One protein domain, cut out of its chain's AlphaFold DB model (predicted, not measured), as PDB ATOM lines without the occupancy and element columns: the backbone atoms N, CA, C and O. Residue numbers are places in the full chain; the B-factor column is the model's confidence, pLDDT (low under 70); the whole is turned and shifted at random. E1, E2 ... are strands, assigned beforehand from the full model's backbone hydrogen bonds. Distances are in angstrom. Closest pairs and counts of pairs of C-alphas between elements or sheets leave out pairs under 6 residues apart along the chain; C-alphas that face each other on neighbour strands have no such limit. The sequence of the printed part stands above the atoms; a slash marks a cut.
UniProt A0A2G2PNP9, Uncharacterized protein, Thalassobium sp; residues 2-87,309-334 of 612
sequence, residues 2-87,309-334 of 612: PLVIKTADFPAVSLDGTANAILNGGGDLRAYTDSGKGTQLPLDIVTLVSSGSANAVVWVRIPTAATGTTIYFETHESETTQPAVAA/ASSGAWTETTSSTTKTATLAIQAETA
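AT A GLANCE: This is residues 2 to 87 and 309 to 334 of the 612 residues of an uncharacterized protein of Thalassobium sp (UniProt A0A2G2PNP9). Two sheets are set at an angle: a three-stranded antiparallel sheet, in the order E1, E4, E3, forms one wall, and a strongly twisted branched sheet of E2, E5, E6, E7 and E8 rises over it with edge strand E2 nearest. The long link of residues 7 to 28 runs through the angle between them. The 112 printed residues hold eight named strands, E1 to E8, and no named helix; the class is all strand, with 45 residues in named strands, under half. The whole is compact, radius of gyration of the C-alphas 13.2 A, with spans of 39 by 32 by 30 A.

HOW THE PARTS SIT: E1, residues 2 to 6, is the antiparallel neighbour of E4, residues 55 to 61, with N 3 and O 60 2.8 A apart. E4 forms a hairpin with E3, residues 43 to 49; N 49 and O 55 are 2.7 A apart. E2, residues 29 to 32, has its closest C-alphas to E3 at Ala 31 and Leu 43, 7.5 A. E5, residues 70 to 75, pairs antiparallel with E2, N 32 to O 72 2.8 A, on one side, and with E8, residues 320 to 329, N 327 to O 71 2.8 A, on the other. Beside E8, on the side away from E5, lie E6, residues 309 to 311, N 310 to O 328 3.0 A, and E7, residues 315 to 317, N 320 to O 317 3.1 A; E7 and E8 form a hairpin. E1 and E8 are apart.

IN THESE COORDINATES: E1 begins at C-alpha 2, (90.915, 44.204, 67.786). E4 is 19.9 A long, E5 17.0 A and E3 15.7 A. E8, the longest at 26.9 A, ends at C-alpha 329, (86.196, 37.738, 78.350).

THE WHOLE: The C-alphas of Ser 78 and Ala 334, the two farthest apart, are 42.8 A apart. Residues 88 to 308 are not printed, and C-alphas 87 and 309 are 27.1 A apart across the cut. E1 to E2 is a long link. Residues 317 to 334 of the model have pLDDT under 70.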
ATOM      1  N   PRO A   2      91.755  43.100  67.320       95.44
ATOM      2  CA  PRO A   2      90.915  44.204  67.786       95.44
ATOM      3  C   PRO A   2      89.654  43.671  68.481       95.44
ATOM      4  O   PRO A   2      88.944  42.846  67.917       95.44
ATOM      5  N   LEU A   3      89.392  44.135  69.697       94.38
ATOM      6  CA  LEU A   3      88.201  43.839  70.491       94.38
ATOM      7  C   LEU A   3      87.393  45.132  70.645       94.38
ATOM      8  O   LEU A   3      87.981  46.148  71.021       94.38
ATOM      9  N   VAL A   4      86.082  45.109  70.389       95.06
ATOM     10  CA  VAL A   4      85.210  46.258  70.678       95.06
ATOM     11  C   VAL A   4      84.688  46.198  72.105       95.06
ATOM     12  O   VAL A   4      84.219  45.153  72.561       95.06
ATOM     13  N   ILE A   5      84.768  47.341  72.781       94.12
ATOM     14  CA  ILE A   5      84.184  47.632  74.085       94.12
ATOM     15  C   ILE A   5      83.079  48.662  73.872       94.12
ATOM     16  O   ILE A   5      83.320  49.749  73.335       94.12
ATOM     17  N   LYS A   6      81.865  48.304  74.274       93.62
ATOM     18  CA  LYS A   6      80.648  49.096  74.098       93.62
ATOM     19  C   LYS A   6      80.200  49.700  75.422       93.62
ATOM     20  O   LYS A   6      80.682  49.329  76.485       93.62
ATOM     21  N   THR A   7      79.221  50.602  75.376       93.19
ATOM     22  CA  THR A   7      78.634  51.246  76.569       93.19
ATOM     23  C   THR A   7      78.293  50.260  77.689       93.19
ATOM     24  O   THR A   7      78.560  50.547  78.850       93.19
ATOM     25  N   ALA A   8      77.722  49.101  77.348       91.06
ATOM     26  CA  ALA A   8      77.320  48.082  78.319       91.06
ATOM     27  C   ALA A   8      78.506  47.355  78.985       91.06
ATOM     28  O   ALA A   8      78.337  46.796  80.065       91.06
ATOM     29  N   ASP A   9      79.688  47.387  78.367       90.69
ATOM     30  CA  ASP A   9      80.905  46.735  78.863       90.69
ATOM     31  C   ASP A   9      81.687  47.636  79.840       90.69
ATOM     32  O   ASP A   9      82.644  47.196  80.478       90.69
ATOM     33  N   PHE A  10      81.294  48.906  79.964       90.81
ATOM     34  CA  PHE A  10      81.844  49.837  80.940       90.81
ATOM     35  C   PHE A  10      80.982  49.864  82.210       90.81
ATOM     36  O   PHE A  10      79.751  49.911  82.128       90.81
ATOM     37  N   PRO A  11      81.588  49.942  83.410       91.12
ATOM     38  CA  PRO A  11      80.828  50.222  84.622       91.12
ATOM     39  C   PRO A  11      80.095  51.559  84.485       91.12
ATOM     40  O   PRO A  11      80.711  52.554  84.108       91.12
ATOM     41  N   ALA A  12      78.813  51.620  84.850       91.31
ATOM     42  CA  ALA A  12      77.985  52.815  84.641       91.31
ATOM     43  C   ALA A  12      78.610  54.111  85.199       91.31
ATOM     44  O   ALA A  12      78.567  55.150  84.547       91.31
ATOM     45  N   VAL A  13      79.263  54.040  86.364       91.38
ATOM     46  CA  VAL A  13      79.932  55.189  87.009       91.38
ATOM     47  C   VAL A  13      81.160  55.709  86.245       91.38
ATOM     48  O   VAL A  13      81.621  56.813  86.501       91.38
ATOM     49  N   SER A  14      81.711  54.929  85.310       92.50
ATOM     50  CA  SER A  14      82.809  55.380  84.445       92.50
ATOM     51  C   SER A  14      82.320  56.266  83.290       92.50
ATOM     52  O   SER A  14      83.132  56.929  82.649       92.50
ATOM     53  N   LEU A  15      81.002  56.322  83.051       94.81
ATOM     54  CA  LEU A  15      80.356  57.057  81.957       94.81
ATOM     55  C   LEU A  15      79.203  57.966  82.441       94.81
ATOM     56  O   LEU A  15      78.315  58.301  81.657       94.81
ATOM     57  N   ASP A  16      79.172  58.345  83.724       93.75
ATOM     58  CA  ASP A  16      78.052  59.086  84.337       93.75
ATOM     59  C   ASP A  16      78.213  60.622  84.350       93.75
ATOM     60  O   ASP A  16      77.312  61.356  84.763       93.75
ATOM     61  N   GLY A  17      79.354  61.121  83.885       91.06
ATOM     62  CA  GLY A  17      79.664  62.540  83.720       91.06
ATOM     63  C   GLY A  17      80.121  63.216  85.003       91.06
ATOM     64  O   GLY A  17      80.303  64.434  85.026       91.06
ATOM     65  N   THR A  18      80.289  62.449  86.079       90.69
ATOM     66  CA  THR A  18      80.844  62.947  87.335       90.69
ATOM     67  C   THR A  18      82.359  63.134  87.225       90.69
ATOM     68  O   THR A  18      82.989  62.746  86.244       90.69
ATOM     69  N   ALA A  19      82.984  63.676  88.275       86.94
ATOM     70  CA  ALA A  19      84.446  63.744  88.378       86.94
ATOM     71  C   ALA A  19      85.127  62.358  88.379       86.94
ATOM     72  O   ALA A  19      86.351  62.273  88.313       86.94
ATOM     73  N   ASN A  20      84.343  61.278  88.489       84.56
ATOM     74  CA  ASN A  20      84.830  59.908  88.478       84.56
ATOM     75  C   ASN A  20      84.749  59.238  87.105       84.56
ATOM     76  O   ASN A  20      85.306  58.150  86.949       84.56
ATOM     77  N   ALA A  21      84.068  59.867  86.149       91.88
ATOM     78  CA  ALA A  21      83.911  59.351  84.806       91.88
ATOM     79  C   ALA A  21      85.171  59.583  83.965       91.88
ATOM     80  O   ALA A  21      85.956  60.498  84.215       91.88
ATOM     81  N   ILE A  22      85.317  58.763  82.928       94.88
ATOM     82  CA  ILE A  22      86.270  58.979  81.841       94.88
ATOM     83  C   ILE A  22      85.971  60.342  81.199       94.88
ATOM     84  O   ILE A  22      84.799  60.713  81.049       94.88
ATOM     85  N   LEU A  23      86.992  61.104  80.799       94.88
ATOM     86  CA  LEU A  23      86.768  62.372  80.105       94.88
ATOM     87  C   LEU A  23      85.967  62.145  78.824       94.88
ATOM     88  O   LEU A  23      86.193  61.195  78.078       94.88
ATOM     89  N   ASN A  24      85.045  63.060  78.533       95.50
ATOM     90  CA  ASN A  24      84.288  63.019  77.288       95.50
ATOM     91  C   ASN A  24      85.250  63.057  76.083       95.50
ATOM     92  O   ASN A  24      86.153  63.891  76.033       95.50
ATOM     93  N   GLY A  25      85.068  62.149  75.124       95.44
ATOM     94  CA  GLY A  25      86.016  61.900  74.030       95.44
ATOM     95  C   GLY A  25      87.152  60.930  74.378       95.44
ATOM     96  O   GLY A  25      87.964  60.615  73.515       95.44
ATOM     97  N   GLY A  26      87.217  60.442  75.618       96.44
ATOM     98  CA  GLY A  26      88.121  59.382  76.054       96.44
ATOM     99  C   GLY A  26      89.582  59.788  76.169       96.44
ATOM    100  O   GLY A  26      90.426  58.905  76.176       96.44
ATOM    101  N   GLY A  27      89.923  61.078  76.215       96.06
ATOM    102  CA  GLY A  27      91.318  61.540  76.165       96.06
ATOM    103  C   GLY A  27      92.233  60.916  77.228       96.06
ATOM    104  O   GLY A  27      93.384  60.583  76.945       96.06
ATOM    105  N   ASP A  28      91.697  60.679  78.419       95.44
ATOM    106  CA  ASP A  28      92.378  60.086  79.571       95.44
ATOM    107  C   ASP A  28      92.252  58.560  79.673       95.44
ATOM    108  O   ASP A  28      92.894  57.960  80.532       95.44
ATOM    109  N   LEU A  29      91.472  57.907  78.805       96.50
ATOM    110  CA  LEU A  29      91.292  56.456  78.843       96.50
ATOM    111  C   LEU A  29      92.582  55.727  78.448       96.50
ATOM    112  O   LEU A  29      93.175  56.002  77.398       96.50
ATOM    113  N   ARG A  30      92.996  54.753  79.255       96.12
ATOM    114  CA  ARG A  30      94.101  53.828  78.964       96.12
ATOM    115  C   ARG A  30      93.656  52.390  79.217       96.12
ATOM    116  O   ARG A  30      92.709  52.157  79.965       96.12
ATOM    117  N   ALA A  31      94.335  51.437  78.583       95.56
ATOM    118  CA  ALA A  31      94.091  50.008  78.756       95.56
ATOM    119  C   ALA A  31      95.411  49.245  78.917       95.56
ATOM    120  O   ALA A  31      96.404  49.611  78.289       95.56
ATOM    121  N   TYR A  32      95.416  48.179  79.720       94.94
ATOM    122  CA  TYR A  32      96.602  47.371  80.028       94.94
ATOM    123  C   TYR A  32      96.282  45.877  80.103       94.94
ATOM    124  O   TYR A  32      95.135  45.480  80.327       94.94
ATOM    125  N   THR A  33      97.315  45.044  79.958       92.25
ATOM    126  CA  THR A  33      97.219  43.578  80.107       92.25
ATOM    127  C   THR A  33      97.140  43.101  81.553       92.25
ATOM    128  O   THR A  33      96.726  41.973  81.803       92.25
ATOM    129  N   ASP A  34      97.584  43.921  82.503       89.56
ATOM    130  CA  ASP A  34      97.718  43.552  83.909       89.56
ATOM    131  C   ASP A  34      97.460  44.749  84.834       89.56
ATOM    132  O   ASP A  34      97.564  45.909  84.431       89.56
ATOM    133  N   SER A  35      97.145  44.462  86.099       87.56
ATOM    134  CA  SER A  35      96.899  45.479  87.126       87.56
ATOM    135  C   SER A  35      98.149  46.271  87.522       87.56
ATOM    136  O   SER A  35      98.029  47.348  88.102       87.56
ATOM    137  N   GLY A  36      99.343  45.752  87.213       88.75
ATOM    138  CA  GLY A  36     100.615  46.446  87.388       88.75
ATOM    139  C   GLY A  36     100.885  47.487  86.301       88.75
ATOM    140  O   GLY A  36     101.853  48.236  86.429       88.75
ATOM    141  N   LYS A  37     100.030  47.557  85.267       90.38
ATOM    142  CA  LYS A  37     100.112  48.501  84.141       90.38
ATOM    143  C   LYS A  37     101.427  48.377  83.368       90.38
ATOM    144  O   LYS A  37     101.896  49.339  82.765       90.38
ATOM    145  N   GLY A  38     102.037  47.187  83.390       89.75
ATOM    146  CA  GLY A  38     103.349  46.957  82.783       89.75
ATOM    147  C   GLY A  38     103.329  47.046  81.257       89.75
ATOM    148  O   GLY A  38     104.313  47.468  80.653       89.75
ATOM    149  N   THR A  39     102.200  46.684  80.637       94.75
ATOM    150  CA  THR A  39     102.025  46.728  79.179       94.75
ATOM    151  C   THR A  39     100.740  47.458  78.813       94.75
ATOM    152  O   THR A  39      99.642  46.938  79.025       94.75
ATOM    153  N   GLN A  40     100.879  48.656  78.246       96.06
ATOM    154  CA  GLN A  40      99.764  49.416  77.688       96.06
ATOM    155  C   GLN A  40      99.290  48.798  76.365       96.06
ATOM    156  O   GLN A  40     100.084  48.291  75.571       96.06
ATOM    157  N   LEU A  41      97.984  48.856  76.127       97.31
ATOM    158  CA  LEU A  41      97.326  48.369  74.923       97.31
ATOM    159  C   LEU A  41      96.929  49.539  74.004       97.31
ATOM    160  O   LEU A  41      96.520  50.592  74.504       97.31
ATOM    161  N   PRO A  42      97.018  49.375  72.671       98.31
ATOM    162  CA  PRO A  42      96.527  50.370  71.722       98.31
ATOM    163  C   PRO A  42      95.012  50.560  71.792       98.31
ATOM    164  O   PRO A  42      94.284  49.571  71.929       98.31
ATOM    165  N   LEU A  43      94.556  51.807  71.622       98.25
ATOM    166  CA  LEU A  43      93.139  52.181  71.613       98.25
ATOM    167  C   LEU A  43      92.740  52.964  70.353       98.25
ATOM    168  O   LEU A  43      93.480  53.827  69.880       98.25
ATOM    169  N   ASP A  44      91.532  52.702  69.853       98.50
ATOM    170  CA  ASP A  44      90.818  53.514  68.862       98.50
ATOM    171  C   ASP A  44      89.482  53.942  69.475       98.50
ATOM    172  O   ASP A  44      88.561  53.136  69.635       98.50
ATOM    173  N   ILE A  45      89.409  55.210  69.881       97.81
ATOM    174  CA  ILE A  45      88.199  55.798  70.450       97.81
ATOM    175  C   ILE A  45      87.311  56.264  69.297       97.81
ATOM    176  O   ILE A  45      87.499  57.356  68.759       97.81
ATOM    177  N   VAL A  46      86.325  55.443  68.934       97.06
ATOM    178  CA  VAL A  46      85.354  55.791  67.893       97.06
ATOM    179  C   VAL A  46      84.378  56.800  68.480       97.06
ATOM    180  O   VAL A  46      84.399  57.975  68.118       97.06
ATOM    181  N   THR A  47      83.603  56.392  69.478       95.69
ATOM    182  CA  THR A  47      82.700  57.278  70.217       95.69
ATOM    183  C   THR A  47      82.946  57.085  71.708       95.69
ATOM    184  O   THR A  47      83.049  55.956  72.172       95.69
ATOM    185  N   LEU A  48      83.051  58.172  72.472       96.81
ATOM    186  CA  LEU A  48      83.015  58.110  73.932       96.81
ATOM    187  C   LEU A  48      82.340  59.365  74.468       96.81
ATOM    188  O   LEU A  48      82.935  60.439  74.547       96.81
ATOM    189  N   VAL A  49      81.072  59.208  74.812       96.38
ATOM    190  CA  VAL A  49      80.248  60.194  75.488       96.38
ATOM    191  C   VAL A  49      80.049  59.702  76.907       96.38
ATOM    192  O   VAL A  49      79.345  58.722  77.131       96.38
ATOM    193  N   SER A  50      80.692  60.367  77.860       94.69
ATOM    194  CA  SER A  50      80.665  59.974  79.268       94.69
ATOM    195  C   SER A  50      79.662  60.776  80.085       94.69
ATOM    196  O   SER A  50      79.757  60.767  81.296       94.69
ATOM    197  N   SER A  51      78.731  61.513  79.471       90.94
ATOM    198  CA  SER A  51      77.714  62.298  80.183       90.94
ATOM    199  C   SER A  51      76.387  62.330  79.421       90.94
ATOM    200  O   SER A  51      76.342  62.088  78.216       90.94
ATOM    201  N   GLY A  52      75.283  62.638  80.106       90.75
ATOM    202  CA  GLY A  52      73.958  62.692  79.480       90.75
ATOM    203  C   GLY A  52      73.496  61.317  78.988       90.75
ATOM    204  O   GLY A  52      73.247  60.427  79.796       90.75
ATOM    205  N   SER A  53      73.347  61.152  77.670       90.88
ATOM    206  CA  SER A  53      73.095  59.843  77.047       90.88
ATOM    207  C   SER A  53      74.430  59.182  76.718       90.88
ATOM    208  O   SER A  53      74.968  59.388  75.631       90.88
ATOM    209  N   ALA A  54      74.973  58.444  77.689       94.25
ATOM    210  CA  ALA A  54      76.267  57.790  77.560       94.25
ATOM    211  C   ALA A  54      76.318  56.872  76.330       94.25
ATOM    212  O   ALA A  54      75.387  56.104  76.075       94.25
ATOM    213  N   ASN A  55      77.415  56.953  75.580       93.94
ATOM    214  CA  ASN A  55      77.656  56.117  74.411       93.94
ATOM    215  C   ASN A  55      79.155  55.866  74.249       93.94
ATOM    216  O   ASN A  55      79.919  56.820  74.134       93.94
ATOM    217  N   ALA A  56      79.579  54.608  74.225       95.12
ATOM    218  CA  ALA A  56      80.967  54.225  74.052       95.12
ATOM    219  C   ALA A  56      81.100  53.143  72.976       95.12
ATOM    220  O   ALA A  56      80.399  52.134  73.012       95.12
ATOM    221  N   VAL A  57      82.037  53.361  72.059       96.06
ATOM    222  CA  VAL A  57      82.561  52.395  71.096       96.06
ATOM    223  C   VAL A  57      84.071  52.595  71.073       96.06
ATOM    224  O   VAL A  57      84.579  53.576  70.521       96.06
ATOM    225  N   VAL A  58      84.784  51.687  71.728       97.38
ATOM    226  CA  VAL A  58      86.241  51.729  71.877       97.38
ATOM    227  C   VAL A  58      86.815  50.419  71.375       97.38
ATOM    228  O   VAL A  58      86.423  49.360  71.856       97.38
ATOM    229  N   TRP A  59      87.770  50.473  70.450       97.94
ATOM    230  CA  TRP A  59      88.527  49.285  70.072       97.94
ATOM    231  C   TRP A  59      89.827  49.213  70.851       97.94
ATOM    232  O   TRP A  59      90.563  50.195  70.937       97.94
ATOM    233  N   VAL A  60      90.126  48.030  71.373       97.25
ATOM    234  CA  VAL A  60      91.388  47.712  72.036       97.25
ATOM    235  C   VAL A  60      92.045  46.539  71.328       97.25
ATOM    236  O   VAL A  60      91.413  45.514  71.077       97.25
ATOM    237  N   ARG A  61      93.332  46.656  70.996       96.25
ATOM    238  CA  ARG A  61      94.074  45.501  70.479       96.25
ATOM    239  C   ARG A  61      94.607  44.674  71.631       96.25
ATOM    240  O   ARG A  61      95.459  45.138  72.379       96.25
ATOM    241  N   ILE A  62      94.177  43.420  71.693       92.75
ATOM    242  CA  ILE A  62      94.681  42.436  72.651       92.75
ATOM    243  C   ILE A  62      95.584  41.395  71.974       92.75
ATOM    244  O   ILE A  62      95.343  41.044  70.807       92.75
ATOM    245  N   PRO A  63      96.605  40.874  72.685       86.88
ATOM    246  CA  PRO A  63      97.449  39.790  72.180       86.88
ATOM    247  C   PRO A  63      96.650  38.513  71.898       86.88
ATOM    248  O   PRO A  63      96.807  37.904  70.844       86.88
ATOM    249  N   THR A  64      95.755  38.144  72.816       80.88
ATOM    250  CA  THR A  64      94.947  36.920  72.764       80.88
ATOM    251  C   THR A  64      93.549  37.193  73.305       80.88
ATOM    252  O   THR A  64      93.423  37.843  74.336       80.88
ATOM    253  N   ALA A  65      92.511  36.660  72.661       75.94
ATOM    254  CA  ALA A  65      91.126  36.750  73.137       75.94
ATOM    255  C   ALA A  65      90.640  35.446  73.774       75.94
ATOM    256  O   ALA A  65      89.522  34.999  73.537       75.94
ATOM    257  N   ALA A  66      91.510  34.794  74.541       77.31
ATOM    258  CA  ALA A  66      91.125  33.596  75.266       77.31
ATOM    259  C   ALA A  66      90.119  33.956  76.370       77.31
ATOM    260  O   ALA A  66      90.256  35.001  77.016       77.31
ATOM    261  N   THR A  67      89.144  33.082  76.619       73.81
ATOM    262  CA  THR A  67      88.255  33.182  77.783       73.81
ATOM    263  C   THR A  67      89.062  33.406  79.062       73.81
ATOM    264  O   THR A  67      90.109  32.791  79.263       73.81
ATOM    265  N   GLY A  68      88.584  34.303  79.924       76.62
ATOM    266  CA  GLY A  68      89.258  34.666  81.170       76.62
ATOM    267  C   GLY A  68      90.395  35.680  81.012       76.62
ATOM    268  O   GLY A  68      90.911  36.159  82.023       76.62
ATOM    269  N   THR A  69      90.763  36.069  79.782       82.94
ATOM    270  CA  THR A  69      91.668  37.211  79.576       82.94
ATOM    271  C   THR A  69      91.047  38.446  80.214       82.94
ATOM    272  O   THR A  69      89.880  38.758  79.971       82.94
ATOM    273  N   THR A  70      91.838  39.130  81.039       87.81
ATOM    274  CA  THR A  70      91.436  40.358  81.715       87.81
ATOM    275  C   THR A  70      92.099  41.562  81.060       87.81
ATOM    276  O   THR A  70      93.309  41.560  80.851       87.81
ATOM    277  N   ILE A  71      91.316  42.602  80.780       91.44
ATOM    278  CA  ILE A  71      91.810  43.915  80.346       91.44
ATOM    279  C   ILE A  71      91.579  44.910  81.479       91.44
ATOM    280  O   ILE A  71      90.497  44.938  82.066       91.44
ATOM    281  N   TYR A  72      92.583  45.723  81.785       92.12
ATOM    282  CA  TYR A  72      92.500  46.741  82.828       92.12
ATOM    283  C   TYR A  72      92.352  48.113  82.186       92.12
ATOM    284  O   TYR A  72      93.276  48.567  81.517       92.12
ATOM    285  N   PHE A  73      91.210  48.765  82.388       93.00
ATOM    286  CA  PHE A  73      90.972  50.138  81.942       93.00
ATOM    287  C   PHE A  73      91.220  51.122  83.071       93.00
ATOM    288  O   PHE A  73      90.880  50.816  84.213       93.00
ATOM    289  N   GLU A  74      91.744  52.302  82.749       90.94
ATOM    290  CA  GLU A  74      91.883  53.400  83.704       90.94
ATOM    291  C   GLU A  74      91.694  54.786  83.091       90.94
ATOM    292  O   GLU A  74      91.804  54.962  81.878       90.94
ATOM    293  N   THR A  75      91.495  55.775  83.962       90.81
ATOM    294  CA  THR A  75      91.661  57.202  83.651       90.81
ATOM    295  C   THR A  75      93.028  57.686  84.116       90.81
ATOM    296  O   THR A  75      93.357  57.567  85.301       90.81
ATOM    297  N   HIS A  76      93.812  58.253  83.204       80.81
ATOM    298  CA  HIS A  76      95.138  58.783  83.498       80.81
ATOM    299  C   HIS A  76      95.068  60.243  83.964       80.81
ATOM    300  O   HIS A  76      94.569  61.121  83.268       80.81
ATOM    301  N   GLU A  77      95.616  60.530  85.141       75.62
ATOM    302  CA  GLU A  77      95.390  61.811  85.832       75.62
ATOM    303  C   GLU A  77      96.080  63.004  85.163       75.62
ATOM    304  O   GLU A  77      95.580  64.127  85.197       75.62
ATOM    305  N   SER A  78      97.257  62.777  84.577       82.06
ATOM    306  CA  SER A  78      98.058  63.826  83.937       82.06
ATOM    307  C   SER A  78      97.952  63.836  82.415       82.06
ATOM    308  O   SER A  78      98.401  64.794  81.786       82.06
ATOM    309  N   GLU A  79      97.373  62.797  81.812       86.00
ATOM    310  CA  GLU A  79      97.269  62.682  80.359       86.00
ATOM    311  C   GLU A  79      95.807  62.812  79.965       86.00
ATOM    312  O   GLU A  79      95.035  61.875  80.090       86.00
ATOM    313  N   THR A  80      95.425  63.985  79.472       92.19
ATOM    314  CA  THR A  80      94.038  64.289  79.091       92.19
ATOM    315  C   THR A  80      93.780  64.120  77.593       92.19
ATOM    316  O   THR A  80      92.711  64.467  77.096       92.19
ATOM    317  N   THR A  81      94.757  63.590  76.857       95.50
ATOM    318  CA  THR A  81      94.699  63.359  75.410       95.50
ATOM    319  C   THR A  81      95.139  61.942  75.079       95.50
ATOM    320  O   THR A  81      96.095  61.443  75.674       95.50
ATOM    321  N   GLN A  82      94.494  61.318  74.092       96.06
ATOM    322  CA  GLN A  82      94.931  60.024  73.567       96.06
ATOM    323  C   GLN A  82      96.355  60.116  72.990       96.06
ATOM    324  O   GLN A  82      96.749  61.188  72.510       96.06
ATOM    325  N   PRO A  83      97.125  59.010  72.987       96.50
ATOM    326  CA  PRO A  83      98.356  58.933  72.216       96.50
ATOM    327  C   PRO A  83      98.120  59.364  70.762       96.50
ATOM    328  O   PRO A  83      97.054  59.122  70.193       96.50
ATOM    329  N   ALA A  84      99.122  59.997  70.144       97.69
ATOM    330  CA  ALA A  84      99.035  60.388  68.739       97.69
ATOM    331  C   ALA A  84      98.650  59.181  67.864       97.69
ATOM    332  O   ALA A  84      99.105  58.069  68.119       97.69
ATOM    333  N   VAL A  85      97.850  59.390  66.813       98.00
ATOM    334  CA  VAL A  85      97.230  58.292  66.038       98.00
ATOM    335  C   VAL A  85      98.226  57.254  65.501       98.00
ATOM    336  O   VAL A  85      97.899  56.074  65.460       98.00
ATOM    337  N   ALA A  86      99.448  57.673  65.151       97.75
ATOM    338  CA  ALA A  86     100.523  56.814  64.643       97.75
ATOM    339  C   ALA A  86     101.514  56.327  65.725       97.75
ATOM    340  O   ALA A  86     102.504  55.672  65.405       97.75
ATOM    341  N   ALA A  87     101.299  56.675  66.998       97.62
ATOM    342  CA  ALA A  87     102.124  56.201  68.106       97.62
ATOM    343  C   ALA A  87     101.849  54.718  68.416       97.62
ATOM    344  O   ALA A  87     100.818  54.173  68.032       97.62
ATOM    345  N   ALA A 309      81.938  40.238  77.584       77.12
ATOM    346  CA  ALA A 309      82.808  40.460  78.714       77.12
ATOM    347  C   ALA A 309      82.093  41.095  79.910       77.12
ATOM    348  O   ALA A 309      81.142  41.850  79.761       77.12
ATOM    349  N   SER A 310      82.575  40.796  81.117       80.69
ATOM    350  CA  SER A 310      82.026  41.346  82.361       80.69
ATOM    351  C   SER A 310      82.952  42.400  82.957       80.69
ATOM    352  O   SER A 310      84.144  42.128  83.134       80.69
ATOM    353  N   SER A 311      82.404  43.557  83.328       84.31
ATOM    354  CA  SER A 311      83.154  44.638  83.968       84.31
ATOM    355  C   SER A 311      83.196  44.506  85.496       84.31
ATOM    356  O   SER A 311      82.161  44.325  86.139       84.31
ATOM    357  N   GLY A 312      84.375  44.663  86.094       83.81
ATOM    358  CA  GLY A 312      84.577  44.821  87.532       83.81
ATOM    359  C   GLY A 312      84.208  46.222  88.027       83.81
ATOM    360  O   GLY A 312      83.915  47.124  87.245       83.81
ATOM    361  N   ALA A 313      84.236  46.424  89.346       84.56
ATOM    362  CA  ALA A 313      83.916  47.720  89.937       84.56
ATOM    363  C   ALA A 313      84.921  48.801  89.509       84.56
ATOM    364  O   ALA A 313      86.130  48.607  89.613       84.56
ATOM    365  N   TRP A 314      84.407  49.960  89.097       86.88
ATOM    366  CA  TRP A 314      85.207  51.161  88.866       86.88
ATOM    367  C   TRP A 314      85.541  51.796  90.215       86.88
ATOM    368  O   TRP A 314      84.687  52.413  90.855       86.88
ATOM    369  N   THR A 315      86.760  51.565  90.695       81.06
ATOM    370  CA  THR A 315      87.180  51.960  92.048       81.06
ATOM    371  C   THR A 315      88.357  52.919  92.003       81.06
ATOM    372  O   THR A 315      89.209  52.828  91.122       81.06
ATOM    373  N   GLU A 316      88.396  53.848  92.958       73.12
ATOM    374  CA  GLU A 316      89.564  54.696  93.189       73.12
ATOM    375  C   GLU A 316      90.662  53.883  93.872       73.12
ATOM    376  O   GLU A 316      90.424  53.215  94.882       73.12
ATOM    377  N   THR A 317      91.879  53.958  93.343       57.72
ATOM    378  CA  THR A 317      93.029  53.287  93.952       57.72
ATOM    379  C   THR A 317      93.605  54.200  95.038       57.72
ATOM    380  O   THR A 317      93.950  55.344  94.773       57.72
ATOM    381  N   THR A 318      93.726  53.739  96.283       45.75
ATOM    382  CA  THR A 318      93.902  54.575  97.500       45.75
ATOM    383  C   THR A 318      95.240  55.327  97.663       45.75
ATOM    384  O   THR A 318      95.608  55.718  98.768       45.75
ATOM    385  N   SER A 319      95.977  55.598  96.586       44.94
ATOM    386  CA  SER A 319      97.151  56.491  96.600       44.94
ATOM    387  C   SER A 319      97.409  57.238  95.281       44.94
ATOM    388  O   SER A 319      98.374  57.993  95.191       44.94
ATOM    389  N   SER A 320      96.523  57.091  94.291       45.75
ATOM    390  CA  SER A 320      96.531  57.813  93.017       45.75
ATOM    391  C   SER A 320      95.073  58.049  92.614       45.75
ATOM    392  O   SER A 320      94.262  57.136  92.710       45.75
ATOM    393  N   THR A 321      94.729  59.237  92.137       42.41
ATOM    394  CA  THR A 321      93.405  59.599  91.593       42.41
ATOM    395  C   THR A 321      92.989  58.761  90.348       42.41
ATOM    396  O   THR A 321      91.879  58.872  89.830       42.41
ATOM    397  N   THR A 322      93.854  57.826  89.941       46.09
ATOM    398  CA  THR A 322      93.662  56.760  88.959       46.09
ATOM    399  C   THR A 322      92.596  55.749  89.397       46.09
ATOM    400  O   THR A 322      92.654  55.172  90.493       46.09
ATOM    401  N   LYS A 323      91.639  55.497  88.502       50.44
ATOM    402  CA  LYS A 323      90.513  54.574  88.698       50.44
ATOM    403  C   LYS A 323      90.676  53.384  87.776       50.44
ATOM    404  O   LYS A 323      91.112  53.587  86.652       50.44
ATOM    405  N   THR A 324      90.329  52.180  88.219       53.53
ATOM    406  CA  THR A 324      90.486  50.974  87.390       53.53
ATOM    407  C   THR A 324      89.218  50.141  87.311       53.53
ATOM    408  O   THR A 324      88.510  50.022  88.311       53.53
ATOM    409  N   ALA A 325      88.988  49.493  86.168       54.72
ATOM    410  CA  ALA A 325      88.079  48.354  86.050       54.72
ATOM    411  C   ALA A 325      88.706  47.213  85.243       54.72
ATOM    412  O   ALA A 325      89.540  47.422  84.365       54.72
ATOM    413  N   THR A 326      88.274  46.000  85.568       55.38
ATOM    414  CA  THR A 326      88.662  44.744  84.922       55.38
ATOM    415  C   THR A 326      87.571  44.335  83.949       55.38
ATOM    416  O   THR A 326      86.414  44.293  84.341       55.38
ATOM    417  N   LEU A 327      87.925  43.982  82.721       51.09
ATOM    418  CA  LEU A 327      87.013  43.377  81.762       51.09
ATOM    419  C   LEU A 327      87.442  41.929  81.506       51.09
ATOM    420  O   LEU A 327      88.536  41.719  80.990       51.09
ATOM    421  N   ALA A 328      86.618  40.948  81.884       54.03
ATOM    422  CA  ALA A 328      86.916  39.523  81.699       54.03
ATOM    423  C   ALA A 328      86.125  38.941  80.520       54.03
ATOM    424  O   ALA A 328      84.896  38.990  80.543       54.03
ATOM    425  N   ILE A 329      86.820  38.376  79.524       59.84
ATOM    426  CA  ILE A 329      86.196  37.738  78.350       59.84
ATOM    427  C   ILE A 329      85.430  36.482  78.789       59.84
ATOM    428  O   ILE A 329      86.030  35.556  79.345       59.84
ATOM    429  N   GLN A 330      84.122  36.443  78.529       45.00
ATOM    430  CA  GLN A 330      83.249  35.307  78.836       45.00
ATOM    431  C   GLN A 330      83.345  34.244  77.730       45.00
ATOM    432  O   GLN A 330      83.592  34.559  76.567       45.00
ATOM    433  N   ALA A 331      83.190  32.963  78.076       44.72
ATOM    434  CA  ALA A 331      83.042  31.917  77.064       44.72
ATOM    435  C   ALA A 331      81.628  31.992  76.488       44.72
ATOM    436  O   ALA A 331      80.656  31.778  77.210       44.72
ATOM    437  N   GLU A 332      81.510  32.241  75.188       46.81
ATOM    438  CA  GLU A 332      80.254  31.996  74.498       46.81
ATOM    439  C   GLU A 332      80.063  30.475  74.407       46.81
ATOM    440  O   GLU A 332      80.876  29.758  73.818       46.81
ATOM    441  N   THR A 333      79.012  29.944  75.030       40.72
ATOM    442  CA  THR A 333      78.583  28.559  74.809       40.72
ATOM    443  C   THR A 333      78.047  28.438  73.386       40.72
ATOM    444  O   THR A 333      76.843  28.538  73.150       40.72
ATOM    445  N   ALA A 334      78.941  28.249  72.416       39.47
ATOM    446  CA  ALA A 334      78.570  27.943  71.045       39.47
ATOM    447  C   ALA A 334      77.751  26.643  71.034       39.47
ATOM    448  O   ALA A 334      78.259  25.553  71.300       39.47
TER     449      ALA A 334